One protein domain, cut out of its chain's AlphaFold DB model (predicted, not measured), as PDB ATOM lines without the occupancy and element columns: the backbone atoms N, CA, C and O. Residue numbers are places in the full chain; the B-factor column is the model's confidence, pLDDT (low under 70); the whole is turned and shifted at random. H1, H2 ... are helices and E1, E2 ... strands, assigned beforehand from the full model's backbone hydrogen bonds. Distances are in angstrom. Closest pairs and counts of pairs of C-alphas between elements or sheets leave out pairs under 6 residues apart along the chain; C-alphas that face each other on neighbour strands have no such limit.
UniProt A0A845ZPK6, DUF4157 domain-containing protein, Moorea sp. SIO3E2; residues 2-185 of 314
ATOM      1  N   ASN A   2      20.990  30.005 -45.469       74.12
ATOM      2  CA  ASN A   2      21.902  30.892 -46.216       74.12
ATOM      3  C   ASN A   2      21.281  31.409 -47.524       74.12
ATOM      4  O   ASN A   2      21.371  32.596 -47.803       74.12
ATOM      5  N   ASP A   3      20.547  30.555 -48.242       80.06
ATOM      6  CA  ASP A   3      19.748  30.973 -49.401       80.06
ATOM      7  C   ASP A   3      18.742  32.089 -49.059       80.06
ATOM      8  O   ASP A   3      18.755  33.140 -49.685       80.06
ATOM      9  N   LEU A   4      17.950  31.933 -47.989       77.50
ATOM     10  CA  LEU A   4      17.007  32.965 -47.530       77.50
ATOM     11  C   LEU A   4      17.711  34.275 -47.146       77.50
ATOM     12  O   LEU A   4      17.234  35.350 -47.504       77.50
ATOM     13  N   LYS A   5      18.844  34.198 -46.432       79.38
ATOM     14  CA  LYS A   5      19.629  35.385 -46.062       79.38
ATOM     15  C   LYS A   5      20.107  36.138 -47.299       79.38
ATOM     16  O   LYS A   5      19.947  37.351 -47.352       79.38
ATOM     17  N   ASN A   6      20.636  35.417 -48.285       80.12
ATOM     18  CA  ASN A   6      21.170  36.001 -49.512       80.12
ATOM     19  C   ASN A   6      20.054  36.550 -50.407       80.12
ATOM     20  O   ASN A   6      20.147  37.671 -50.894       80.12
ATOM     21  N   ARG A   7      18.970  35.787 -50.581       83.25
ATOM     22  CA  ARG A   7      17.849  36.130 -51.462       83.25
ATOM     23  C   ARG A   7      17.042  37.331 -50.971       83.25
ATOM     24  O   ARG A   7      16.551  38.099 -51.789       83.25
ATOM     25  N   PHE A   8      16.899  37.484 -49.657       79.88
ATOM     26  CA  PHE A   8      16.076  38.537 -49.053       79.88
ATOM     27  C   PHE A   8      16.887  39.584 -48.279       79.88
ATOM     28  O   PHE A   8      16.301  40.449 -47.633       79.88
ATOM     29  N   ASN A   9      18.222  39.509 -48.325       79.69
ATOM     30  CA  ASN A   9      19.133  40.367 -47.564       79.69
ATOM     31  C   ASN A   9      18.779  40.438 -46.060       79.69
ATOM     32  O   ASN A   9      18.772  41.507 -45.448       79.69
ATOM     33  N   ILE A  10      18.429  39.291 -45.463       77.94
ATOM     34  CA  ILE A  10      18.014  39.205 -44.054       77.94
ATOM     35  C   ILE A  10      19.247  38.907 -43.191       77.94
ATOM     36  O   ILE A  10      19.763  37.787 -43.233       77.94
ATOM     37  N   PRO A  11      19.719  39.850 -42.353       75.00
ATOM     38  CA  PRO A  11      20.960  39.668 -41.602       75.00
ATOM     39  C   PRO A  11      20.815  38.660 -40.454       75.00
ATOM     40  O   PRO A  11      21.775  37.981 -40.091       75.00
ATOM     41  N   ASN A  12      19.615  38.540 -39.877       84.19
ATOM     42  CA  ASN A  12      19.350  37.687 -38.721       84.19
ATOM     43  C   ASN A  12      18.034  36.939 -38.900       84.19
ATOM     44  O   ASN A  12      17.010  37.548 -39.191       84.19
ATOM     45  N   ILE A  13      18.064  35.629 -38.672       88.25
ATOM     46  CA  ILE A  13      16.880  34.775 -38.729       88.25
ATOM     47  C   ILE A  13      16.610  34.249 -37.327       88.25
ATOM     48  O   ILE A  13      17.512  33.733 -36.661       88.25
ATOM     49  N   TYR A  14      15.360  34.377 -36.899       91.06
ATOM     50  CA  TYR A  14      14.878  33.816 -35.649       91.06
ATOM     51  C   TYR A  14      13.806  32.775 -35.925       91.06
ATOM     52  O   TYR A  14      12.958  32.953 -36.796       91.06
ATOM     53  N   ILE A  15      13.847  31.700 -35.150       89.31
ATOM     54  CA  ILE A  15      12.817  30.673 -35.108       89.31
ATOM     55  C   ILE A  15      11.962  30.955 -33.882       89.31
ATOM     56  O   ILE A  15      12.473  30.989 -32.764       89.31
ATOM     57  N   HIS A  16      10.672  31.187 -34.097       88.75
ATOM     58  CA  HIS A  16       9.702  31.281 -33.018       88.75
ATOM     59  C   HIS A  16       9.167  29.889 -32.702       88.75
ATOM     60  O   HIS A  16       8.689  29.193 -33.597       88.75
ATOM     61  N   ILE A  17       9.234  29.500 -31.436       83.25
ATOM     62  CA  ILE A  17       8.573  28.295 -30.955       83.25
ATOM     63  C   ILE A  17       7.160  28.688 -30.549       83.25
ATOM     64  O   ILE A  17       6.963  29.597 -29.747       83.25
ATOM     65  N   GLY A  18       6.190  28.031 -31.173       72.56
ATOM     66  CA  GLY A  18       4.794  28.048 -30.762       72.56
ATOM     67  C   GLY A  18       4.457  26.764 -30.007       72.56
ATOM     68  O   GLY A  18       5.144  25.758 -30.151       72.56
ATOM     69  N   ASP A  19       3.372  26.805 -29.250       68.75
ATOM     70  CA  ASP A  19       2.701  25.645 -28.659       68.75
ATOM     71  C   ASP A  19       1.192  25.842 -28.889       68.75
ATOM     72  O   ASP A  19       0.747  26.976 -29.101       68.75
ATOM     73  N   ALA A  20       0.406  24.768 -28.847       63.03
ATOM     74  CA  ALA A  20      -1.055  24.800 -28.952       63.03
ATOM     75  C   ALA A  20      -1.702  25.700 -27.879       63.03
ATOM     76  O   ALA A  20      -2.806  26.209 -28.065       63.03
ATOM     77  N   ASP A  21      -0.970  25.946 -26.791       61.50
ATOM     78  CA  ASP A  21      -1.311  26.849 -25.695       61.50
ATOM     79  C   ASP A  21      -1.389  28.347 -26.122       61.50
ATOM     80  O   ASP A  21      -1.987  29.176 -25.423       61.50
ATOM     81  N   ALA A  22      -0.823  28.722 -27.281       64.88
ATOM     82  CA  ALA A  22      -0.925  30.065 -27.860       64.88
ATOM     83  C   ALA A  22      -2.242  30.266 -28.624       64.88
ATOM     84  O   ALA A  22      -2.395  29.821 -29.759       64.88
ATOM     85  N   LEU A  23      -3.170  31.039 -28.058       61.81
ATOM     86  CA  LEU A  23      -4.427  31.374 -28.742       61.81
ATOM     87  C   LEU A  23      -4.271  32.389 -29.869       61.81
ATOM     88  O   LEU A  23      -5.057  32.436 -30.813       61.81
ATOM     89  N   SER A  24      -3.349  33.326 -29.675       67.75
ATOM     90  CA  SER A  24      -3.288  34.531 -30.477       67.75
ATOM     91  C   SER A  24      -1.879  35.071 -30.478       67.75
ATOM     92  O   SER A  24      -1.293  35.323 -29.428       67.75
ATOM     93  N   LEU A  25      -1.375  35.349 -31.674       75.50
ATOM     94  CA  LEU A  25      -0.131  36.086 -31.860       75.50
ATOM     95  C   LEU A  25      -0.344  37.603 -31.691       75.50
ATOM     96  O   LEU A  25       0.491  38.387 -32.130       75.50
ATOM     97  N   LYS A  26      -1.458  38.050 -31.091       73.44
ATOM     98  CA  LYS A  26      -1.656  39.452 -30.697       73.44
ATOM     99  C   LYS A  26      -0.972  39.715 -29.362       73.44
ATOM    100  O   LYS A  26      -1.305  39.082 -28.356       73.44
ATOM    101  N   VAL A  27      -0.090  40.708 -29.346       73.25
ATOM    102  CA  VAL A  27       0.524  41.222 -28.114       73.25
ATOM    103  C   VAL A  27      -0.329  42.345 -27.506       73.25
ATOM    104  O   VAL A  27      -1.169  42.909 -28.212       73.25
ATOM    105  N   PRO A  28      -0.133  42.691 -26.221       66.31
ATOM    106  CA  PRO A  28      -0.834  43.793 -25.572       66.31
ATOM    107  C   PRO A  28      -0.655  45.102 -26.329       66.31
ATOM    108  O   PRO A  28       0.446  45.430 -26.788       66.31
ATOM    109  N   GLU A  29      -1.743  45.859 -26.437       63.72
ATOM    110  CA  GLU A  29      -1.709  47.187 -27.031       63.72
ATOM    111  C   GLU A  29      -0.890  48.114 -26.125       63.72
ATOM    112  O   GLU A  29      -1.183  48.287 -24.942       63.72
ATOM    113  N   GLU A  30       0.170  48.713 -26.663       57.06
ATOM    114  CA  GLU A  30       0.859  49.798 -25.971       57.06
ATOM    115  C   GLU A  30       0.228  51.116 -26.409       57.06
ATOM    116  O   GLU A  30       0.118  51.372 -27.610       57.06
ATOM    117  N   GLN A  31      -0.122  51.978 -25.446       50.81
ATOM    118  CA  GLN A  31      -0.375  53.385 -25.753       50.81
ATOM    119  C   GLN A  31       0.832  53.925 -26.515       50.81
ATOM    120  O   GLN A  31       1.959  53.930 -26.001       50.81
ATOM    121  N   SER A  32       0.614  54.385 -27.747       53.09
ATOM    122  CA  SER A  32       1.617  55.214 -28.397       53.09
ATOM    123  C   SER A  32       1.817  56.487 -27.572       53.09
ATOM    124  O   SER A  32       0.937  56.920 -26.824       53.09
ATOM    125  N   ARG A  33       2.970  57.143 -27.744       50.22
ATOM    126  CA  ARG A  33       3.246  58.460 -27.138       50.22
ATOM    127  C   ARG A  33       2.218  59.541 -27.523       50.22
ATOM    128  O   ARG A  33       2.257  60.621 -26.950       50.22
ATOM    129  N   HIS A  34       1.322  59.253 -28.469       54.69
ATOM    130  CA  HIS A  34       0.285  60.150 -28.975       54.69
ATOM    131  C   HIS A  34      -1.138  59.630 -28.709       54.69
ATOM    132  O   HIS A  34      -2.077  60.051 -29.367       54.69
ATOM    133  N   GLY A  35      -1.315  58.695 -27.767       49.97
ATOM    134  CA  GLY A  35      -2.638  58.242 -27.319       49.97
ATOM    135  C   GLY A  35      -3.354  57.256 -28.249       49.97
ATOM    136  O   GLY A  35      -4.348  56.661 -27.846       49.97
ATOM    137  N   HIS A  36      -2.841  57.008 -29.457       48.53
ATOM    138  CA  HIS A  36      -3.376  55.971 -30.339       48.53
ATOM    139  C   HIS A  36      -2.870  54.587 -29.922       48.53
ATOM    140  O   HIS A  36      -1.658  54.375 -29.813       48.53
ATOM    141  N   TYR A  37      -3.790  53.653 -29.704       55.56
ATOM    142  CA  TYR A  37      -3.492  52.235 -29.537       55.56
ATOM    143  C   TYR A  37      -3.468  51.586 -30.920       55.56
ATOM    144  O   TYR A  37      -4.393  51.762 -31.710       55.56
ATOM    145  N   GLN A  38      -2.390  50.877 -31.239       56.75
ATOM    146  CA  GLN A  38      -2.294  50.092 -32.467       56.75
ATOM    147  C   GLN A  38      -2.035  48.643 -32.056       56.75
ATOM    148  O   GLN A  38      -0.975  48.372 -31.474       56.75
ATOM    149  N   PRO A  39      -2.974  47.712 -32.307       57.91
ATOM    150  CA  PRO A  39      -2.722  46.304 -32.062       57.91
ATOM    151  C   PRO A  39      -1.532  45.857 -32.909       57.91
ATOM    152  O   PRO A  39      -1.475  46.085 -34.116       57.91
ATOM    153  N   MET A  40      -0.557  45.226 -32.262       71.44
ATOM    154  CA  MET A  40       0.638  44.717 -32.921       71.44
ATOM    155  C   MET A  40       0.612  43.191 -32.971       71.44
ATOM    156  O   MET A  40       0.261  42.525 -31.994       71.44
ATOM    157  N   GLY A  41       1.036  42.632 -34.102       81.00
ATOM    158  CA  GLY A  41       1.378  41.216 -34.186       81.00
ATOM    159  C   GLY A  41       2.665  40.911 -33.411       81.00
ATOM    160  O   GLY A  41       3.554  41.758 -33.296       81.00
ATOM    161  N   LEU A  42       2.775  39.686 -32.902       85.50
ATOM    162  CA  LEU A  42       3.906  39.188 -32.121       85.50
ATOM    163  C   LEU A  42       5.240  39.411 -32.825       85.50
ATOM    164  O   LEU A  42       6.169  39.957 -32.233       85.50
ATOM    165  N   PHE A  43       5.321  39.035 -34.101       87.62
ATOM    166  CA  PHE A  43       6.555  39.150 -34.873       87.62
ATOM    167  C   PHE A  43       6.971  40.609 -35.047       87.62
ATOM    168  O   PHE A  43       8.089  40.959 -34.687       87.62
ATOM    169  N   SER A  44       6.037  41.496 -35.406       86.38
ATOM    170  CA  SER A  44       6.302  42.939 -35.461       86.38
ATOM    171  C   SER A  44       6.760  43.496 -34.109       86.38
ATOM    172  O   SER A  44       7.578  44.417 -34.049       86.38
ATOM    173  N   LYS A  45       6.250  42.951 -32.996       87.06
ATOM    174  CA  LYS A  45       6.685  43.359 -31.658       87.06
ATOM    175  C   LYS A  45       8.118  42.933 -31.371       87.06
ATOM    176  O   LYS A  45       8.891  43.729 -30.832       87.06
ATOM    177  N   TYR A  46       8.476  41.704 -31.722       89.31
ATOM    178  CA  TYR A  46       9.843  41.229 -31.585       89.31
ATOM    179  C   TYR A  46      10.805  41.973 -32.497       89.31
ATOM    180  O   TYR A  46      11.850  42.390 -32.001       89.31
ATOM    181  N   ASP A  47      10.428  42.254 -33.742       89.06
ATOM    182  CA  ASP A  47      11.222  43.079 -34.653       89.06
ATOM    183  C   ASP A  47      11.533  44.431 -34.009       89.06
ATOM    184  O   ASP A  47      12.699  44.791 -33.858       89.06
ATOM    185  N   GLN A  48      10.527  45.131 -33.471       87.94
ATOM    186  CA  GLN A  48      10.760  46.384 -32.745       87.94
ATOM    187  C   GLN A  48      11.699  46.225 -31.539       87.94
ATOM    188  O   GLN A  48      12.520  47.109 -31.270       87.94
ATOM    189  N   LEU A  49      11.572  45.146 -30.760       88.06
ATOM    190  CA  LEU A  49      12.437  44.906 -29.601       88.06
ATOM    191  C   LEU A  49      13.887  44.626 -30.018       88.06
ATOM    192  O   LEU A  49      14.804  45.149 -29.376       88.06
ATOM    193  N   LEU A  50      14.081  43.841 -31.077       89.25
ATOM    194  CA  LEU A  50      15.382  43.481 -31.636       89.25
ATOM    195  C   LEU A  50      16.046  44.691 -32.300       89.25
ATOM    196  O   LEU A  50      17.190  44.997 -31.964       89.25
ATOM    197  N   THR A  51      15.319  45.460 -33.117       88.81
ATOM    198  CA  THR A  51      15.800  46.731 -33.684       88.81
ATOM    199  C   THR A  51      16.243  47.676 -32.574       88.81
ATOM    200  O   THR A  51      17.356  48.185 -32.618       88.81
ATOM    201  N   ARG A  52      15.445  47.850 -31.510       86.25
ATOM    202  CA  ARG A  52      15.832  48.688 -30.357       86.25
ATOM    203  C   ARG A  52      17.073  48.182 -29.615       86.25
ATOM    204  O   ARG A  52      17.710  48.974 -28.923       86.25
ATOM    205  N   HIS A  53      17.373  46.881 -29.641       87.06
ATOM    206  CA  HIS A  53      18.634  46.351 -29.099       87.06
ATOM    207  C   HIS A  53      19.800  46.694 -30.017       87.06
ATOM    208  O   HIS A  53      20.786  47.263 -29.548       87.06
ATOM    209  N   GLN A  54      19.640  46.448 -31.313       86.50
ATOM    210  CA  GLN A  54      20.659  46.725 -32.316       86.50
ATOM    211  C   GLN A  54      21.007  48.217 -32.400       86.50
ATOM    212  O   GLN A  54      22.181  48.568 -32.362       86.50
ATOM    213  N   THR A  55      20.018  49.120 -32.410       87.88
ATOM    214  CA  THR A  55      20.250  50.579 -32.458       87.88
ATOM    215  C   THR A  55      20.958  51.117 -31.215       87.88
ATOM    216  O   THR A  55      21.480  52.223 -31.235       87.88
ATOM    217  N   LYS A  56      20.959  50.360 -30.112       88.31
ATOM    218  CA  LYS A  56      21.700  50.690 -28.888       88.31
ATOM    219  C   LYS A  56      23.101  50.072 -28.859       88.31
ATOM    220  O   LYS A  56      23.715  50.056 -27.798       88.31
ATOM    221  N   GLY A  57      23.566  49.509 -29.976       84.38
ATOM    222  CA  GLY A  57      24.856  48.826 -30.071       84.38
ATOM    223  C   GLY A  57      24.939  47.554 -29.227       84.38
ATOM    224  O   GLY A  57      26.032  47.130 -28.875       84.38
ATOM    225  N   ARG A  58      23.799  46.958 -28.850       85.50
ATOM    226  CA  ARG A  58      23.779  45.749 -28.019       85.50
ATOM    227  C   ARG A  58      23.805  44.502 -28.885       85.50
ATOM    228  O   ARG A  58      23.186  44.470 -29.950       85.50
ATOM    229  N   GLN A  59      24.431  43.453 -28.358       85.25
ATOM    230  CA  GLN A  59      24.342  42.117 -28.926       85.25
ATOM    231  C   GLN A  59      22.873  41.700 -29.081       85.25
ATOM    232  O   GLN A  59      22.039  41.898 -28.189       85.25
ATOM    233  N   LEU A  60      22.557  41.133 -30.242       89.31
ATOM    234  CA  LEU A  60      21.252  40.541 -30.486       89.31
ATOM    235  C   LEU A  60      21.129  39.226 -29.698       89.31
ATOM    236  O   LEU A  60      22.051  38.404 -29.749       89.31
ATOM    237  N   PRO A  61      20.004  39.009 -28.994       90.75
ATOM    238  CA  PRO A  61      19.844  37.856 -28.126       90.75
ATOM    239  C   PRO A  61      19.841  36.556 -28.932       90.75
ATOM    240  O   PRO A  61      19.310  36.481 -30.034       90.75
ATOM    241  N   TYR A  62      20.383  35.498 -28.349       91.62
ATOM    242  CA  TYR A  62      20.193  34.132 -28.823       91.62
ATOM    243  C   TYR A  62      18.845  33.564 -28.391       91.62
ATOM    244  O   TYR A  62      18.287  32.746 -29.116       91.62
ATOM    245  N   LEU A  63      18.305  34.030 -27.260       91.12
ATOM    246  CA  LEU A  63      16.965  33.689 -26.788       91.12
ATOM    247  C   LEU A  63      16.168  34.919 -26.368       91.12
ATOM    248  O   LEU A  63      16.643  35.762 -25.607       91.12
ATOM    249  N   ALA A  64      14.916  34.991 -26.793       91.19
ATOM    250  CA  ALA A  64      14.017  36.068 -26.416       91.19
ATOM    251  C   ALA A  64      12.620  35.522 -26.136       91.19
ATOM    252  O   ALA A  64      11.969  35.006 -27.036       91.19
ATOM    253  N   SER A  65      12.125  35.690 -24.910       90.38
ATOM    254  CA  SER A  65      10.773  35.259 -24.546       90.38
ATOM    255  C   SER A  65       9.898  36.420 -24.097       90.38
ATOM    256  O   SER A  65      10.346  37.295 -23.352       90.38
ATOM    257  N   GLY A  66       8.636  36.405 -24.512       87.75
ATOM    258  CA  GLY A  66       7.625  37.377 -24.116       87.75
ATOM    259  C   GLY A  66       6.788  36.904 -22.935       87.75
ATOM    260  O   GLY A  66       6.336  37.730 -22.148       87.75
ATOM    261  N   GLY A  67       6.655  35.588 -22.756       86.12
ATOM    262  CA  GLY A  67       5.755  35.001 -21.769       86.12
ATOM    263  C   GLY A  67       4.295  35.028 -22.210       86.12
ATOM    264  O   GLY A  67       4.006  35.108 -23.404       86.12
ATOM    265  N   TYR A  68       3.381  34.999 -21.246       82.44
ATOM    266  CA  TYR A  68       1.947  35.071 -21.517       82.44
ATOM    267  C   TYR A  68       1.256  36.046 -20.595       82.44
ATOM    268  O   TYR A  68       1.719  36.315 -19.487       82.44
ATOM    269  N   GLU A  69       0.094  36.488 -21.033       81.75
ATOM    270  CA  GLU A  69      -0.802  37.305 -20.246       81.75
ATOM    271  C   GLU A  69      -2.201  36.698 -20.250       81.75
ATOM    272  O   GLU A  69      -2.735  36.363 -21.312       81.75
ATOM    273  N   LEU A  70      -2.777  36.571 -19.054       80.88
ATOM    274  CA  LEU A  70      -4.202  36.309 -18.891       80.88
ATOM    275  C   LEU A  70      -4.957  37.626 -19.031       80.88
ATOM    276  O   LEU A  70      -4.587  38.615 -18.394       80.88
ATOM    277  N   ARG A  71      -6.020  37.641 -19.837       74.75
ATOM    278  CA  ARG A  71      -6.799  38.857 -20.093       74.75
ATOM    279  C   ARG A  71      -8.240  38.673 -19.646       74.75
ATOM    280  O   ARG A  71      -8.828  37.609 -19.808       74.75
ATOM    281  N   GLN A  72      -8.834  39.744 -19.134       73.69
ATOM    282  CA  GLN A  72     -10.262  39.759 -18.821       73.69
ATOM    283  C   GLN A  72     -11.083  39.796 -20.107       73.69
ATOM    284  O   GLN A  72     -10.688  40.443 -21.076       73.69
ATOM    285  N   GLY A  73     -12.260  39.174 -20.101       66.06
ATOM    286  CA  GLY A  73     -13.157  39.122 -21.257       66.06
ATOM    287  C   GLY A  73     -13.508  40.508 -21.805       66.06
ATOM    288  O   GLY A  73     -13.515  40.704 -23.015       66.06
ATOM    289  N   ALA A  74     -13.665  41.511 -20.931       60.97
ATOM    290  CA  ALA A  74     -13.888  42.906 -21.332       60.97
ATOM    291  C   ALA A  74     -12.712  43.529 -22.120       60.97
ATOM    292  O   ALA A  74     -12.909  44.472 -22.876       60.97
ATOM    293  N   GLN A  75     -11.497  42.994 -21.973       63.84
ATOM    294  CA  GLN A  75     -10.291  43.388 -22.717       63.84
ATOM    295  C   GLN A  75     -10.033  42.462 -23.924       63.84
ATOM    296  O   GLN A  75      -8.897  42.331 -24.386       63.84
ATOM    297  N   GLY A  76     -11.074  41.771 -24.407       59.84
ATOM    298  CA  GLY A  76     -10.964  40.763 -25.466       59.84
ATOM    299  C   GLY A  76     -10.174  39.525 -25.033       59.84
ATOM    300  O   GLY A  76      -9.466  38.932 -25.848       59.84
ATOM    301  N   GLY A  77     -10.220  39.209 -23.736       65.25
ATOM    302  CA  GLY A  77      -9.482  38.125 -23.097       65.25
ATOM    303  C   GLY A  77     -10.254  36.821 -22.912       65.25
ATOM    304  O   GLY A  77     -11.370  36.659 -23.396       65.25
ATOM    305  N   ASP A  78      -9.624  35.893 -22.201       67.69
ATOM    306  CA  ASP A  78     -10.036  34.502 -21.998       67.69
ATOM    307  C   ASP A  78     -10.661  34.232 -20.617       67.69
ATOM    308  O   ASP A  78     -11.254  33.173 -20.399       67.69
ATOM    309  N   LEU A  79     -10.550  35.183 -19.686       73.75
ATOM    310  CA  LEU A  79     -11.125  35.079 -18.348       73.75
ATOM    311  C   LEU A  79     -12.498  35.763 -18.234       73.75
ATOM    312  O   LEU A  79     -12.744  36.769 -18.905       73.75
ATOM    313  N   PRO A  80     -13.378  35.307 -17.323       72.94
ATOM    314  CA  PRO A  80     -14.556  36.071 -16.916       72.94
ATOM    315  C   PRO A  80     -14.204  37.503 -16.482       72.94
ATOM    316  O   PRO A  80     -13.105  37.772 -15.988       72.94
ATOM    317  N   ALA A  81     -15.145  38.435 -16.651       67.94
ATOM    318  CA  ALA A  81     -14.936  39.856 -16.349       67.94
ATOM    319  C   ALA A  81     -14.621  40.147 -14.863       67.94
ATOM    320  O   ALA A  81     -14.142  41.231 -14.544       67.94
ATOM    321  N   ASP A  82     -14.874  39.197 -13.962       69.69
ATOM    322  CA  ASP A  82     -14.677  39.296 -12.515       69.69
ATOM    323  C   ASP A  82     -13.475  38.489 -11.978       69.69
ATOM    324  O   ASP A  82     -13.268  38.430 -10.765       69.69
ATOM    325  N   ASP A  83     -12.631  37.912 -12.842       84.69
ATOM    326  CA  ASP A  83     -11.479  37.095 -12.417       84.69
ATOM    327  C   ASP A  83     -10.208  37.930 -12.119       84.69
ATOM    328  O   ASP A  83      -9.100  37.645 -12.584       84.69
ATOM    329  N   ASP A  84     -10.365  39.003 -11.333       88.81
ATOM    330  CA  ASP A  84      -9.287  39.951 -10.993       88.81
ATOM    331  C   ASP A  84      -8.099  39.260 -10.286       88.81
ATOM    332  O   ASP A  84      -6.939  39.653 -10.445       88.81
ATOM    333  N   LEU A  85      -8.368  38.205  -9.504       90.31
ATOM    334  CA  LEU A  85      -7.346  37.511  -8.718       90.31
ATOM    335  C   LEU A  85      -6.397  36.682  -9.598       90.31
ATOM    336  O   LEU A  85      -5.195  36.639  -9.324       90.31
ATOM    337  N   SER A  86      -6.911  36.048 -10.657       88.38
ATOM    338  CA  SER A  86      -6.093  35.288 -11.614       88.38
ATOM    339  C   SER A  86      -5.238  36.212 -12.477       88.38
ATOM    340  O   SER A  86      -4.057  35.941 -12.702       88.38
ATOM    341  N   VAL A  87      -5.794  37.358 -12.883       87.75
ATOM    342  CA  VAL A  87      -5.031  38.417 -13.562       87.75
ATOM    343  C   VAL A  87      -3.883  38.896 -12.673       87.75
ATOM    344  O   VAL A  87      -2.739  38.973 -13.126       87.75
ATOM    345  N   LEU A  88      -4.148  39.154 -11.388       90.50
ATOM    346  CA  LEU A  88      -3.102  39.533 -10.441       90.50
ATOM    347  C   LEU A  88      -2.034  38.437 -10.300       90.50
ATOM    348  O   LEU A  88      -0.842  38.739 -10.334       90.50
ATOM    349  N   ALA A  89      -2.424  37.163 -10.206       89.88
ATOM    350  CA  ALA A  89      -1.479  36.047 -10.136       89.88
ATOM    351  C   ALA A  89      -0.551  35.977 -11.361       89.88
ATOM    352  O   ALA A  89       0.665  35.824 -11.198       89.88
ATOM    353  N   ASN A  90      -1.089  36.157 -12.572       88.56
ATOM    354  CA  ASN A  90      -0.293  36.233 -13.797       88.56
ATOM    355  C   ASN A  90       0.635  37.464 -13.812       88.56
ATOM    356  O   ASN A  90       1.815  37.327 -14.143       88.56
ATOM    357  N   LYS A  91       0.170  38.644 -13.373       89.75
ATOM    358  CA  LYS A  91       1.024  39.843 -13.250       89.75
ATOM    359  C   LYS A  91       2.223  39.602 -12.330       89.75
ATOM    360  O   LYS A  91       3.345  39.994 -12.671       89.75
ATOM    361  N   ILE A  92       2.008  38.950 -11.182       90.62
ATOM    362  CA  ILE A  92       3.096  38.604 -10.260       90.62
ATOM    363  C   ILE A  92       4.054  37.610 -10.926       90.62
ATOM    364  O   ILE A  92       5.251  37.888 -10.964       90.62
ATOM    365  N   ASP A  93       3.556  36.512 -11.506       89.06
ATOM    366  CA  ASP A  93       4.369  35.516 -12.230       89.06
ATOM    367  C   ASP A  93       5.293  36.177 -13.269       89.06
ATOM    368  O   ASP A  93       6.519  36.018 -13.229       89.06
ATOM    369  N   MET A  94       4.719  37.011 -14.138       88.62
ATOM    370  CA  MET A  94       5.439  37.706 -15.203       88.62
ATOM    371  C   MET A  94       6.476  38.694 -14.659       88.62
ATOM    372  O   MET A  94       7.580  38.820 -15.211       88.62
ATOM    373  N   LYS A  95       6.164  39.386 -13.554       90.94
ATOM    374  CA  LYS A  95       7.106  40.296 -12.888       90.94
ATOM    375  C   LYS A  95       8.269  39.532 -12.260       90.94
ATOM    376  O   LYS A  95       9.413  39.954 -12.443       90.94
ATOM    377  N   VAL A  96       8.004  38.404 -11.597       90.00
ATOM    378  CA  VAL A  96       9.039  37.542 -11.009       90.00
ATOM    379  C   VAL A  96       9.969  37.009 -12.092       90.00
ATOM    380  O   VAL A  96      11.178  37.221 -11.993       90.00
ATOM    381  N   ARG A  97       9.434  36.435 -13.179       89.06
ATOM    382  CA  ARG A  97      10.237  35.960 -14.325       89.06
ATOM    383  C   ARG A  97      11.144  37.047 -14.886       89.06
ATOM    384  O   ARG A  97      12.338  36.820 -15.074       89.06
ATOM    385  N   ARG A  98      10.608  38.253 -15.101       90.06
ATOM    386  CA  ARG A  98      11.381  39.407 -15.589       90.06
ATOM    387  C   ARG A  98      12.494  39.817 -14.625       90.06
ATOM    388  O   ARG A  98      13.546  40.282 -15.063       90.06
ATOM    389  N   ILE A  99      12.250  39.742 -13.323       89.50
ATOM    390  CA  ILE A  99      13.231  40.113 -12.303       89.50
ATOM    391  C   ILE A  99      14.376  39.109 -12.285       89.50
ATOM    392  O   ILE A  99      15.528  39.509 -12.451       89.50
ATOM    393  N   ILE A 100      14.070  37.818 -12.167       88.62
ATOM    394  CA  ILE A 100      15.106  36.784 -12.122       88.62
ATOM    395  C   ILE A 100      15.881  36.732 -13.444       88.62
ATOM    396  O   ILE A 100      17.106  36.659 -13.406       88.62
ATOM    397  N   SER A 101      15.219  36.940 -14.594       88.19
ATOM    398  CA  SER A 101      15.886  36.998 -15.904       88.19
ATOM    399  C   SER A 101      16.911  38.127 -16.011       88.19
ATOM    400  O   SER A 101      17.884  38.015 -16.750       88.19
ATOM    401  N   LYS A 102      16.682  39.259 -15.328       88.62
ATOM    402  CA  LYS A 102      17.630  40.385 -15.292       88.62
ATOM    403  C   LYS A 102      18.838  40.092 -14.407       88.62
ATOM    404  O   LYS A 102      19.876  40.734 -14.576       88.62
ATOM    405  N   VAL A 103      18.703  39.192 -13.434       88.44
ATOM    406  CA  VAL A 103      19.814  38.794 -12.567       88.44
ATOM    407  C   VAL A 103      20.640  37.703 -13.238       88.44
ATOM    408  O   VAL A 103      21.853  37.871 -13.324       88.44
ATOM    409  N   ASP A 104      19.995  36.659 -13.759       87.06
ATOM    410  CA  ASP A 104      20.598  35.632 -14.609       87.06
ATOM    411  C   ASP A 104      19.519  35.029 -15.529       87.06
ATOM    412  O   ASP A 104      18.516  34.501 -15.036       87.06
ATOM    413  N   PRO A 105      19.678  35.089 -16.860       85.62
ATOM    414  CA  PRO A 105      18.646  34.638 -17.781       85.62
ATOM    415  C   PRO A 105      18.485  33.118 -17.840       85.62
ATOM    416  O   PRO A 105      17.528  32.678 -18.458       85.62
ATOM    417  N   ARG A 106      19.346  32.317 -17.192       84.25
ATOM    418  CA  ARG A 106      19.164  30.857 -17.063       84.25
ATOM    419  C   ARG A 106      18.148  30.469 -15.988       84.25
ATOM    420  O   ARG A 106      17.650  29.349 -15.996       84.25
ATOM    421  N   ALA A 107      17.899  31.367 -15.035       82.81
ATOM    422  CA  ALA A 107      17.059  31.121 -13.868       82.81
ATOM    423  C   ALA A 107      15.538  31.087 -14.133       82.81
ATOM    424  O   ALA A 107      14.870  30.270 -13.504       82.81
ATOM    425  N   PRO A 108      14.938  31.938 -14.988       82.38
ATOM    426  CA  PRO A 108      13.526  31.787 -15.347       82.38
ATOM    427  C   PRO A 108      13.318  30.621 -16.316       82.38
ATOM    428  O   PRO A 108      14.122  30.420 -17.215       82.38
ATOM    429  N   TYR A 109      12.187  29.922 -16.234       75.50
ATOM    430  CA  TYR A 109      11.709  29.137 -17.376       75.50
ATOM    431  C   TYR A 109      11.191  30.098 -18.457       75.50
ATOM    432  O   TYR A 109      10.359  30.969 -18.165       75.50
ATOM    433  N   PHE A 110      11.673  29.960 -19.691       80.38
ATOM    434  CA  PHE A 110      11.085  30.621 -20.854       80.38
ATOM    435  C   PHE A 110       9.966  29.732 -21.399       80.38
ATOM    436  O   PHE A 110      10.239  28.589 -21.762       80.38
ATOM    437  N   PRO A 111       8.712  30.205 -21.399       74.50
ATOM    438  CA  PRO A 111       7.616  29.399 -21.894       74.50
ATOM    439  C   PRO A 111       7.705  29.167 -23.400       74.50
ATOM    440  O   PRO A 111       7.995  30.078 -24.178       74.50
ATOM    441  N   GLU A 112       7.423  27.930 -23.785       68.50
ATOM    442  CA  GLU A 112       7.553  27.424 -25.150       68.50
ATOM    443  C   GLU A 112       6.770  28.207 -26.213       68.50
ATOM    444  O   GLU A 112       7.419  28.638 -27.157       68.50
ATOM    445  N   PRO A 113       5.472  28.525 -26.074       71.25
ATOM    446  CA  PRO A 113       4.699  29.214 -27.123       71.25
ATOM    447  C   PRO A 113       5.070  30.671 -27.384       71.25
ATOM    448  O   PRO A 113       4.408  31.330 -28.187       71.25
ATOM    449  N   ASN A 114       6.066  31.207 -26.684       84.50
ATOM    450  CA  ASN A 114       6.504  32.571 -26.913       84.50
ATOM    451  C   ASN A 114       8.002  32.744 -26.685       84.50
ATOM    452  O   ASN A 114       8.435  33.647 -25.962       84.50
ATOM    453  N   THR A 115       8.787  31.846 -27.280       88.38
ATOM    454  CA  THR A 115      10.249  31.888 -27.246       88.38
ATOM    455  C   THR A 115      10.808  31.973 -28.664       88.38
ATOM    456  O   THR A 115      10.604  31.080 -29.481       88.38
ATOM    457  N   LEU A 116      11.566  33.033 -28.955       91.12
ATOM    458  CA  LEU A 116      12.391  33.130 -30.155       91.12
ATOM    459  C   LEU A 116      13.797  32.640 -29.872       91.12
ATOM    460  O   LEU A 116      14.405  32.995 -28.859       91.12
ATOM    461  N   ILE A 117      14.329  31.911 -30.843       91.12
ATOM    462  CA  ILE A 117      15.703  31.447 -30.873       91.12
ATOM    463  C   ILE A 117      16.374  32.003 -32.115       91.12
ATOM    464  O   ILE A 117      15.876  31.839 -33.227       91.12
ATOM    465  N   LYS A 118      17.528  32.637 -31.942       91.81
ATOM    466  CA  LYS A 118      18.367  33.027 -33.072       91.81
ATOM    467  C   LYS A 118      18.911  31.768 -33.753       91.81
ATOM    468  O   LYS A 118      19.448  30.905 -33.063       91.81
ATOM    469  N   TYR A 119      18.805  31.654 -35.077       89.25
ATOM    470  CA  TYR A 119      19.191  30.441 -35.812       89.25
ATOM    471  C   TYR A 119      20.617  29.963 -35.487       89.25
ATOM    472  O   TYR A 119      20.829  28.780 -35.235       89.25
ATOM    473  N   GLU A 120      21.582  30.879 -35.412       88.38
ATOM    474  CA  GLU A 120      22.985  30.579 -35.099       88.38
ATOM    475  C   GLU A 120      23.146  29.861 -33.751       88.38
ATOM    476  O   GLU A 120      24.026  29.021 -33.579       88.38
ATOM    477  N   ALA A 121      22.257  30.124 -32.791       88.81
ATOM    478  CA  ALA A 121      22.291  29.491 -31.479       88.81
ATOM    479  C   ALA A 121      21.954  27.987 -31.513       88.81
ATOM    480  O   ALA A 121      22.235  27.268 -30.544       88.81
ATOM    481  N   LEU A 122      21.369  27.515 -32.617       88.12
ATOM    482  CA  LEU A 122      20.998  26.120 -32.858       88.12
ATOM    483  C   LEU A 122      22.137  25.296 -33.462       88.12
ATOM    484  O   LEU A 122      22.044  24.071 -33.492       88.12
ATOM    485  N   LEU A 123      23.205  25.944 -33.930       86.31
ATOM    486  CA  LEU A 123      24.363  25.291 -34.537       86.31
ATOM    487  C   LEU A 123      25.307  24.748 -33.461       86.31
ATOM    488  O   LEU A 123      25.456  25.357 -32.400       86.31
ATOM    489  N   LYS A 124      25.982  23.620 -33.721       84.56
ATOM    490  CA  LYS A 124      26.999  23.063 -32.807       84.56
ATOM    491  C   LYS A 124      28.096  24.086 -32.510       84.56
ATOM    492  O   LYS A 124      28.506  24.203 -31.358       84.56
ATOM    493  N   ASN A 125      28.509  24.851 -33.520       83.88
ATOM    494  CA  ASN A 125      29.339  26.037 -33.368       83.88
ATOM    495  C   ASN A 125      28.577  27.294 -33.846       83.88
ATOM    496  O   ASN A 125      28.423  27.472 -35.051       83.88
ATOM    497  N   PRO A 126      28.128  28.187 -32.939       78.62
ATOM    498  CA  PRO A 126      27.358  29.379 -33.305       78.62
ATOM    499  C   PRO A 126      28.084  30.390 -34.201       78.62
ATOM    500  O   PRO A 126      27.430  31.260 -34.772       78.62
ATOM    501  N   THR A 127      29.414  30.320 -34.303       80.62
ATOM    502  CA  THR A 127      30.201  31.200 -35.182       80.62
ATOM    503  C   THR A 127      30.439  30.609 -36.570       80.62
ATOM    504  O   THR A 127      30.895  31.328 -37.455       80.62
ATOM    505  N   ASP A 128      30.119  29.329 -36.775       82.31
ATOM    506  CA  ASP A 128      30.293  28.632 -38.046       82.31
ATOM    507  C   ASP A 128      28.921  28.277 -38.647       82.31
ATOM    508  O   ASP A 128      28.263  27.345 -38.174       82.31
ATOM    509  N   PRO A 129      28.477  28.977 -39.707       76.19
ATOM    510  CA  PRO A 129      27.176  28.746 -40.330       76.19
ATOM    511  C   PRO A 129      27.054  27.386 -41.035       76.19
ATOM    512  O   PRO A 129      25.933  26.982 -41.345       76.19
ATOM    513  N   ASN A 130      28.171  26.692 -41.291       82.50
ATOM    514  CA  ASN A 130      28.192  25.354 -41.890       82.50
ATOM    515  C   ASN A 130      28.180  24.241 -40.834       82.50
ATOM    516  O   ASN A 130      28.051  23.062 -41.168       82.50
ATOM    517  N   SER A 131      28.295  24.600 -39.554       84.88
ATOM    518  CA  SER A 131      28.228  23.648 -38.458       84.88
ATOM    519  C   SER A 131      26.851  22.984 -38.405       84.88
ATOM    520  O   SER A 131      25.820  23.642 -38.529       84.88
ATOM    521  N   GLY A 132      26.811  21.666 -38.194       83.81
ATOM    522  CA  GLY A 132      25.546  20.942 -38.057       83.81
ATOM    523  C   GLY A 132      24.715  21.431 -36.862       83.81
ATOM    524  O   GLY A 132      25.251  21.992 -35.904       83.81
ATOM    525  N   LEU A 133      23.404  21.178 -36.881       86.12
ATOM    526  CA  LEU A 133      22.520  21.501 -35.756       86.12
ATOM    527  C   LEU A 133      22.909  20.722 -34.488       86.12
ATOM    528  O   LEU A 133      23.421  19.597 -34.542       86.12
ATOM    529  N   LYS A 134      22.657  21.324 -33.324       85.19
ATOM    530  CA  LYS A 134      22.780  20.657 -32.026       85.19
ATOM    531  C   LYS A 134      21.797  19.486 -31.966       85.19
ATOM    532  O   LYS A 134      20.602  19.647 -32.201       85.19
ATOM    533  N   ASN A 135      22.297  18.310 -31.598       77.00
ATOM    534  CA  ASN A 135      21.446  17.152 -31.341       77.00
ATOM    535  C   ASN A 135      20.683  17.382 -30.025       77.00
ATOM    536  O   ASN A 135      21.305  17.751 -29.032       77.00
ATOM    537  N   ARG A 136      19.364  17.125 -30.012       76.56
ATOM    538  CA  ARG A 136      18.466  17.291 -28.846       76.56
ATOM    539  C   ARG A 136      18.394  18.727 -28.313       76.56
ATOM    540  O   ARG A 136      18.814  19.005 -27.198       76.56
ATOM    541  N   LEU A 137      17.842  19.634 -29.121       78.62
ATOM    542  CA  LEU A 137      17.590  21.025 -28.719       78.62
ATOM    543  C   LEU A 137      16.611  21.117 -27.548       78.62
ATOM    544  O   LEU A 137      16.891  21.811 -26.573       78.62
ATOM    545  N   PHE A 138      15.504  20.390 -27.654       78.31
ATOM    546  CA  PHE A 138      14.459  20.321 -26.647       78.31
ATOM    547  C   PHE A 138      14.690  19.141 -25.704       78.31
ATOM    548  O   PHE A 138      15.297  18.130 -26.070       78.31
ATOM    549  N   GLY A 139      14.210  19.301 -24.475       70.69
ATOM    550  CA  GLY A 139      14.110  18.223 -23.496       70.69
ATOM    551  C   GLY A 139      13.012  17.218 -23.854       70.69
ATOM    552  O   GLY A 139      12.584  17.116 -24.995       70.69
ATOM    553  N   ILE A 140      12.558  16.460 -22.859       69.38
ATOM    554  CA  ILE A 140      11.421  15.543 -22.989       69.38
ATOM    555  C   ILE A 140      10.370  15.969 -21.956       69.38
ATOM    556  O   ILE A 140      10.711  16.083 -20.773       69.38
ATOM    557  N   LYS A 141       9.104  16.143 -22.370       68.31
ATOM    558  CA  LYS A 141       7.964  16.517 -21.504       68.31
ATOM    559  C   LYS A 141       8.153  17.920 -20.894       68.31
ATOM    560  O   LYS A 141       8.791  18.780 -21.483       68.31
ATOM    561  N   GLY A 142       7.649  18.174 -19.680       60.84
ATOM    562  CA  GLY A 142       7.622  19.504 -19.032       60.84
ATOM    563  C   GLY A 142       8.975  20.162 -18.688       60.84
ATOM    564  O   GLY A 142       9.021  21.048 -17.836       60.84
ATOM    565  N   GLY A 143      10.084  19.717 -19.285       64.19
ATOM    566  CA  GLY A 143      11.409  20.338 -19.212       64.19
ATOM    567  C   GLY A 143      11.937  20.846 -20.560       64.19
ATOM    568  O   GLY A 143      13.104  21.230 -20.629       64.19
ATOM    569  N   GLU A 144      11.122  20.838 -21.617       74.00
ATOM    570  CA  GLU A 144      11.535  21.107 -23.000       74.00
ATOM    571  C   GLU A 144      12.201  22.476 -23.193       74.00
ATOM    572  O   GLU A 144      13.375  22.537 -23.576       74.00
ATOM    573  N   GLY A 145      11.523  23.562 -22.818       73.88
ATOM    574  CA  GLY A 145      12.056  24.925 -22.881       73.88
ATOM    575  C   GLY A 145      13.265  25.164 -21.967       73.88
ATOM    576  O   GLY A 145      14.122  26.002 -22.254       73.88
ATOM    577  N   ARG A 146      13.403  24.391 -20.881       75.31
ATOM    578  CA  ARG A 146      14.568  24.496 -19.987       75.31
ATOM    579  C   ARG A 146      15.814  23.883 -20.614       75.31
ATOM    580  O   ARG A 146      16.878  24.501 -20.574       75.31
ATOM    581  N   GLU A 147      15.704  22.676 -21.161       80.19
ATOM    582  CA  GLU A 147      16.836  22.062 -21.857       80.19
ATOM    583  C   GLU A 147      17.223  22.896 -23.079       80.19
ATOM    584  O   GLU A 147      18.412  23.111 -23.293       80.19
ATOM    585  N   LEU A 148      16.255  23.503 -23.777       84.50
ATOM    586  CA  LEU A 148      16.541  24.504 -24.807       84.50
ATOM    587  C   LEU A 148      17.428  25.635 -24.272       84.50
ATOM    588  O   LEU A 148      18.483  25.914 -24.845       84.50
ATOM    589  N   MET A 149      17.040  26.275 -23.166       83.44
ATOM    590  CA  MET A 149      17.833  27.351 -22.569       83.44
ATOM    591  C   MET A 149      19.245  26.898 -22.208       83.44
ATOM    592  O   MET A 149      20.216  27.589 -22.506       83.44
ATOM    593  N   LYS A 150      19.377  25.725 -21.590       81.38
ATOM    594  CA  LYS A 150      20.671  25.153 -21.217       81.38
ATOM    595  C   LYS A 150      21.530  24.843 -22.443       81.38
ATOM    596  O   LYS A 150      22.714  25.163 -22.445       81.38
ATOM    597  N   ASN A 151      20.947  24.280 -23.494       82.69
ATOM    598  CA  ASN A 151      21.647  23.930 -24.728       82.69
ATOM    599  C   ASN A 151      22.077  25.168 -25.519       82.69
ATOM    600  O   ASN A 151      23.141  25.173 -26.143       82.69
ATOM    601  N   VAL A 152      21.275  26.232 -25.498       86.50
ATOM    602  CA  VAL A 152      21.593  27.493 -26.175       86.50
ATOM    603  C   VAL A 152      22.603  28.321 -25.379       86.50
ATOM    604  O   VAL A 152      23.574  28.800 -25.961       86.50
ATOM    605  N   LEU A 153      22.420  28.458 -24.063       85.38
ATOM    606  CA  LEU A 153      23.229  29.348 -23.222       85.38
ATOM    607  C   LEU A 153      24.452  28.670 -22.592       85.38
ATOM    608  O   LEU A 153      25.398  29.358 -22.224       85.38
ATOM    609  N   GLY A 154      24.462  27.342 -22.458       76.38
ATOM    610  CA  GLY A 154      25.468  26.607 -21.679       76.38
ATOM    611  C   GLY A 154      26.902  26.690 -22.208       76.38
ATOM    612  O   GLY A 154      27.836  26.514 -21.434       76.38
ATOM    613  N   GLY A 155      27.086  26.980 -23.500       68.50
ATOM    614  CA  GLY A 155      28.404  27.166 -24.123       68.50
ATOM    615  C   GLY A 155      28.856  28.626 -24.230       68.50
ATOM    616  O   GLY A 155      29.965  28.884 -24.698       68.50
ATOM    617  N   LEU A 156      28.013  29.584 -23.834       76.12
ATOM    618  CA  LEU A 156      28.318  31.007 -23.967       76.12
ATOM    619  C   LEU A 156      29.183  31.484 -22.799       76.12
ATOM    620  O   LEU A 156      28.955  31.131 -21.642       76.12
ATOM    621  N   ARG A 157      30.173  32.320 -23.114       69.56
ATOM    622  CA  ARG A 157      31.019  33.016 -22.137       69.56
ATOM    623  C   ARG A 157      30.628  34.498 -22.100       69.56
ATOM    624  O   ARG A 157      30.204  35.039 -23.116       69.56
ATOM    625  N   GLY A 158      30.793  35.152 -20.951       74.06
ATOM    626  CA  GLY A 158      30.456  36.572 -20.761       74.06
ATOM    627  C   GLY A 158      29.102  36.807 -20.078       74.06
ATOM    628  O   GLY A 158      28.543  35.897 -19.463       74.06
ATOM    629  N   ASP A 159      28.589  38.041 -20.148       78.56
ATOM    630  CA  ASP A 159      27.301  38.396 -19.540       78.56
ATOM    631  C   ASP A 159      26.138  37.822 -20.359       78.56
ATOM    632  O   ASP A 159      25.717  38.372 -21.378       78.56
ATOM    633  N   LEU A 160      25.580  36.706 -19.885       82.31
ATOM    634  CA  LEU A 160      24.455  36.025 -20.530       82.31
ATOM    635  C   LEU A 160      23.236  36.936 -20.749       82.31
ATOM    636  O   LEU A 160      22.427  36.649 -21.628       82.31
ATOM    637  N   LYS A 161      23.094  38.037 -19.997       81.94
ATOM    638  CA  LYS A 161      21.978  38.994 -20.137       81.94
ATOM    639  C   LYS A 161      21.963  39.715 -21.480       81.94
ATOM    640  O   LYS A 161      20.936  40.288 -21.850       81.94
ATOM    641  N   GLU A 162      23.084  39.721 -22.189       81.06
ATOM    642  CA  GLU A 162      23.171  40.243 -23.553       81.06
ATOM    643  C   GLU A 162      22.687  39.225 -24.589       81.06
ATOM    644  O   GLU A 162      22.189  39.598 -25.647       81.06
ATOM    645  N   TYR A 163      22.755  37.937 -24.250       85.56
ATOM    646  CA  TYR A 163      22.412  36.822 -25.129       85.56
ATOM    647  C   TYR A 163      21.024  36.241 -24.854       85.56
ATOM    648  O   TYR A 163      20.518  35.465 -25.661       85.56
ATOM    649  N   ALA A 164      20.379  36.592 -23.744       89.50
ATOM    650  CA  ALA A 164      19.025  36.146 -23.458       89.50
ATOM    651  C   ALA A 164      18.218  37.172 -22.672       89.50
ATOM    652  O   ALA A 164      18.697  37.751 -21.696       89.50
ATOM    653  N   PHE A 165      16.951  37.361 -23.053       88.06
ATOM    654  CA  PHE A 165      16.044  38.205 -22.284       88.06
ATOM    655  C   PHE A 165      14.615  37.672 -22.183       88.06
ATOM    656  O   PHE A 165      14.104  36.993 -23.070       88.06
ATOM    657  N   PHE A 166      13.940  38.102 -21.114       90.50
ATOM    658  CA  PHE A 166      12.496  37.999 -20.936       90.50
ATOM    659  C   PHE A 166      11.867  39.404 -21.009       90.50
ATOM    660  O   PHE A 166      12.235  40.304 -20.240       90.50
ATOM    661  N   LYS A 167      10.952  39.636 -21.956       89.31
ATOM    662  CA  LYS A 167      10.301  40.936 -22.206       89.31
ATOM    663  C   LYS A 167       8.781  40.772 -22.200       89.31
ATOM    664  O   LYS A 167       8.205  40.595 -23.266       89.31
ATOM    665  N   PRO A 168       8.116  40.994 -21.051       87.56
ATOM    666  CA  PRO A 168       6.653  40.905 -20.947       87.56
ATOM    667  C   PRO A 168       5.868  41.748 -21.960       87.56
ATOM    668  O   PRO A 168       4.721  41.461 -22.249       87.56
ATOM    669  N   LYS A 169       6.490  42.776 -22.552       84.62
ATOM    670  CA  LYS A 169       5.897  43.581 -23.634       84.62
ATOM    671  C   LYS A 169       5.616  42.798 -24.922       84.62
ATOM    672  O   LYS A 169       4.938  43.324 -25.794       84.62
ATOM    673  N   ALA A 170       6.197  41.614 -25.075       87.81
ATOM    674  CA  ALA A 170       5.913  40.694 -26.167       87.81
ATOM    675  C   ALA A 170       5.083  39.491 -25.695       87.81
ATOM    676  O   ALA A 170       5.035  38.499 -26.408       87.81
ATOM    677  N   ALA A 171       4.480  39.536 -24.499       87.00
ATOM    678  CA  ALA A 171       3.606  38.469 -24.020       87.00
ATOM    679  C   ALA A 171       2.442  38.239 -24.990       87.00
ATOM    680  O   ALA A 171       1.976  39.173 -25.638       87.00
ATOM    681  N   ILE A 172       1.974  37.000 -25.081       80.88
ATOM    682  CA  ILE A 172       0.796  36.640 -25.878       80.88
ATOM    683  C   ILE A 172      -0.371  36.247 -24.977       80.88
ATOM    684  O   ILE A 172      -0.164  35.879 -23.822       80.88
ATOM    685  N   ALA A 173      -1.599  36.310 -25.499       77.12
ATOM    686  CA  ALA A 173      -2.738  35.716 -24.793       77.12
ATOM    687  C   ALA A 173      -2.622  34.189 -24.752       77.12
ATOM    688  O   ALA A 173      -2.208  33.563 -25.730       77.12
ATOM    689  N   THR A 174      -3.080  33.614 -23.646       70.19
ATOM    690  CA  THR A 174      -3.362  32.179 -23.484       70.19
ATOM    691  C   THR A 174      -4.875  31.971 -23.268       70.19
ATOM    692  O   THR A 174      -5.597  32.963 -23.202       70.19
ATOM    693  N   SER A 175      -5.368  30.721 -23.245       58.81
ATOM    694  CA  SER A 175      -6.747  30.355 -22.837       58.81
ATOM    695  C   SER A 175      -6.725  29.400 -21.662       58.81
ATOM    696  O   SER A 175      -5.757  28.669 -21.471       58.81
ATOM    697  N   THR A 176      -7.862  29.269 -20.984       54.56
ATOM    698  CA  THR A 176      -8.165  28.152 -20.079       54.56
ATOM    699  C   THR A 176      -7.844  26.769 -20.675       54.56
ATOM    700  O   THR A 176      -7.226  25.962 -19.987       54.56
ATOM    701  N   ALA A 177      -8.143  26.517 -21.954       50.66
ATOM    702  CA  ALA A 177      -7.804  25.260 -22.640       50.66
ATOM    703  C   ALA A 177      -6.302  25.116 -22.974       50.66
ATOM    704  O   ALA A 177      -5.781  24.005 -23.004       50.66
ATOM    705  N   GLY A 178      -5.611  26.237 -23.191       49.28
ATOM    706  CA  GLY A 178      -4.209  26.335 -23.599       49.28
ATOM    707  C   GLY A 178      -3.253  26.708 -22.465       49.28
ATOM    708  O   GLY A 178      -2.360  27.529 -22.644       49.28
ATOM    709  N   GLY A 179      -3.483  26.198 -21.254       52.75
ATOM    710  CA  GLY A 179      -2.580  26.394 -20.118       52.75
ATOM    711  C   GLY A 179      -2.845  27.628 -19.242       52.75
ATOM    712  O   GLY A 179      -2.254  27.738 -18.168       52.75
ATOM    713  N   GLY A 180      -3.784  28.499 -19.602       57.53
ATOM    714  CA  GLY A 180      -4.273  29.603 -18.771       57.53
ATOM    715  C   GLY A 180      -4.995  29.145 -17.500       57.53
ATOM    716  O   GLY A 180      -4.866  29.793 -16.462       57.53
ATOM    717  N   GLU A 181      -5.640  27.966 -17.513       61.56
ATOM    718  CA  GLU A 181      -6.180  27.343 -16.290       61.56
ATOM    719  C   GLU A 181      -5.106  27.126 -15.229       61.56
ATOM    720  O   GLU A 181      -5.386  27.191 -14.033       61.56
ATOM    721  N   ARG A 182      -3.859  26.901 -15.658       65.75
ATOM    722  CA  ARG A 182      -2.745  26.663 -14.743       65.75
ATOM    723  C   ARG A 182      -2.533  27.912 -13.885       65.75
ATOM    724  O   ARG A 182      -2.396  27.798 -12.677       65.75
ATOM    725  N   LEU A 183      -2.653  29.106 -14.457       73.25
ATOM    726  CA  LEU A 183      -2.474  30.375 -13.749       73.25
ATOM    727  C   LEU A 183      -3.741  30.889 -13.037       73.25
ATOM    728  O   LEU A 183      -3.703  31.973 -12.451       73.25
ATOM    729  N   LYS A 184      -4.840  30.124 -13.039       80.75
ATOM    730  CA  LYS A 184      -6.091  30.507 -12.381       80.75
ATOM    731  C   LYS A 184      -5.946  30.471 -10.860       80.75
ATOM    732  O   LYS A 184      -5.637  29.435 -10.262       80.75
ATOM    733  N   ALA A 185      -6.200  31.605 -10.218       86.31
ATOM    734  CA  ALA A 185      -6.230  31.706  -8.770       86.31
ATOM    735  C   ALA A 185      -7.569  31.182  -8.236       86.31
ATOM    736  O   ALA A 185      -8.627  31.329  -8.852       86.31
TER     737      ALA A 185
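This is residues 2 to 185 of the 314 residues of the protein "DUF4157 domain-containing protein" of Moorea sp. SIO3E2 (UniProt A0A845ZPK6). There is little regular structure: a small mixed sheet, E1 E3 E2 E4, sits among long loops, with H5 over one face and long H3 packed on edge strand E4. Named elements, H1 E1 H2 E2 H3 E3 H4 H5 E4 H6, hold 72 of 184 printed residues; the class is mixed. The whole is compact, with radius of gyration of the C-alphas 17.1 A and spans 53, 41 and 30 A.

H1, residues 2 to 8, is not on the sheet. E1, 14 to 17, is antiparallel to E3, 115 to 118; N 15 and O 117 are 2.8 A apart. H2, 42 to 54, and H4, 119 to 122, only graze the sheet. E2, 63 to 65, is parallel to E4, 164 to 166; N 65 and O 165 are 3.0 A apart. H5, 144 to 153, lies over E3 and E2. H6, 180 to 183, only just touches H3, 84 to 103, with 3 pairs of C-alphas within 8 A. In H1, H2, H3 and H5 every O i to N i+4 pair is within hydrogen-bond range.

H3 is 29.2 A long. C-alpha 2 is at (21.902, 30.892, -46.216), C-alpha 183 at (-2.474, 30.375, -13.749).

The printed part has no cut. E1 to H2 is a long link. pLDDT is under 70 in 41 residues, among them 28 to 39.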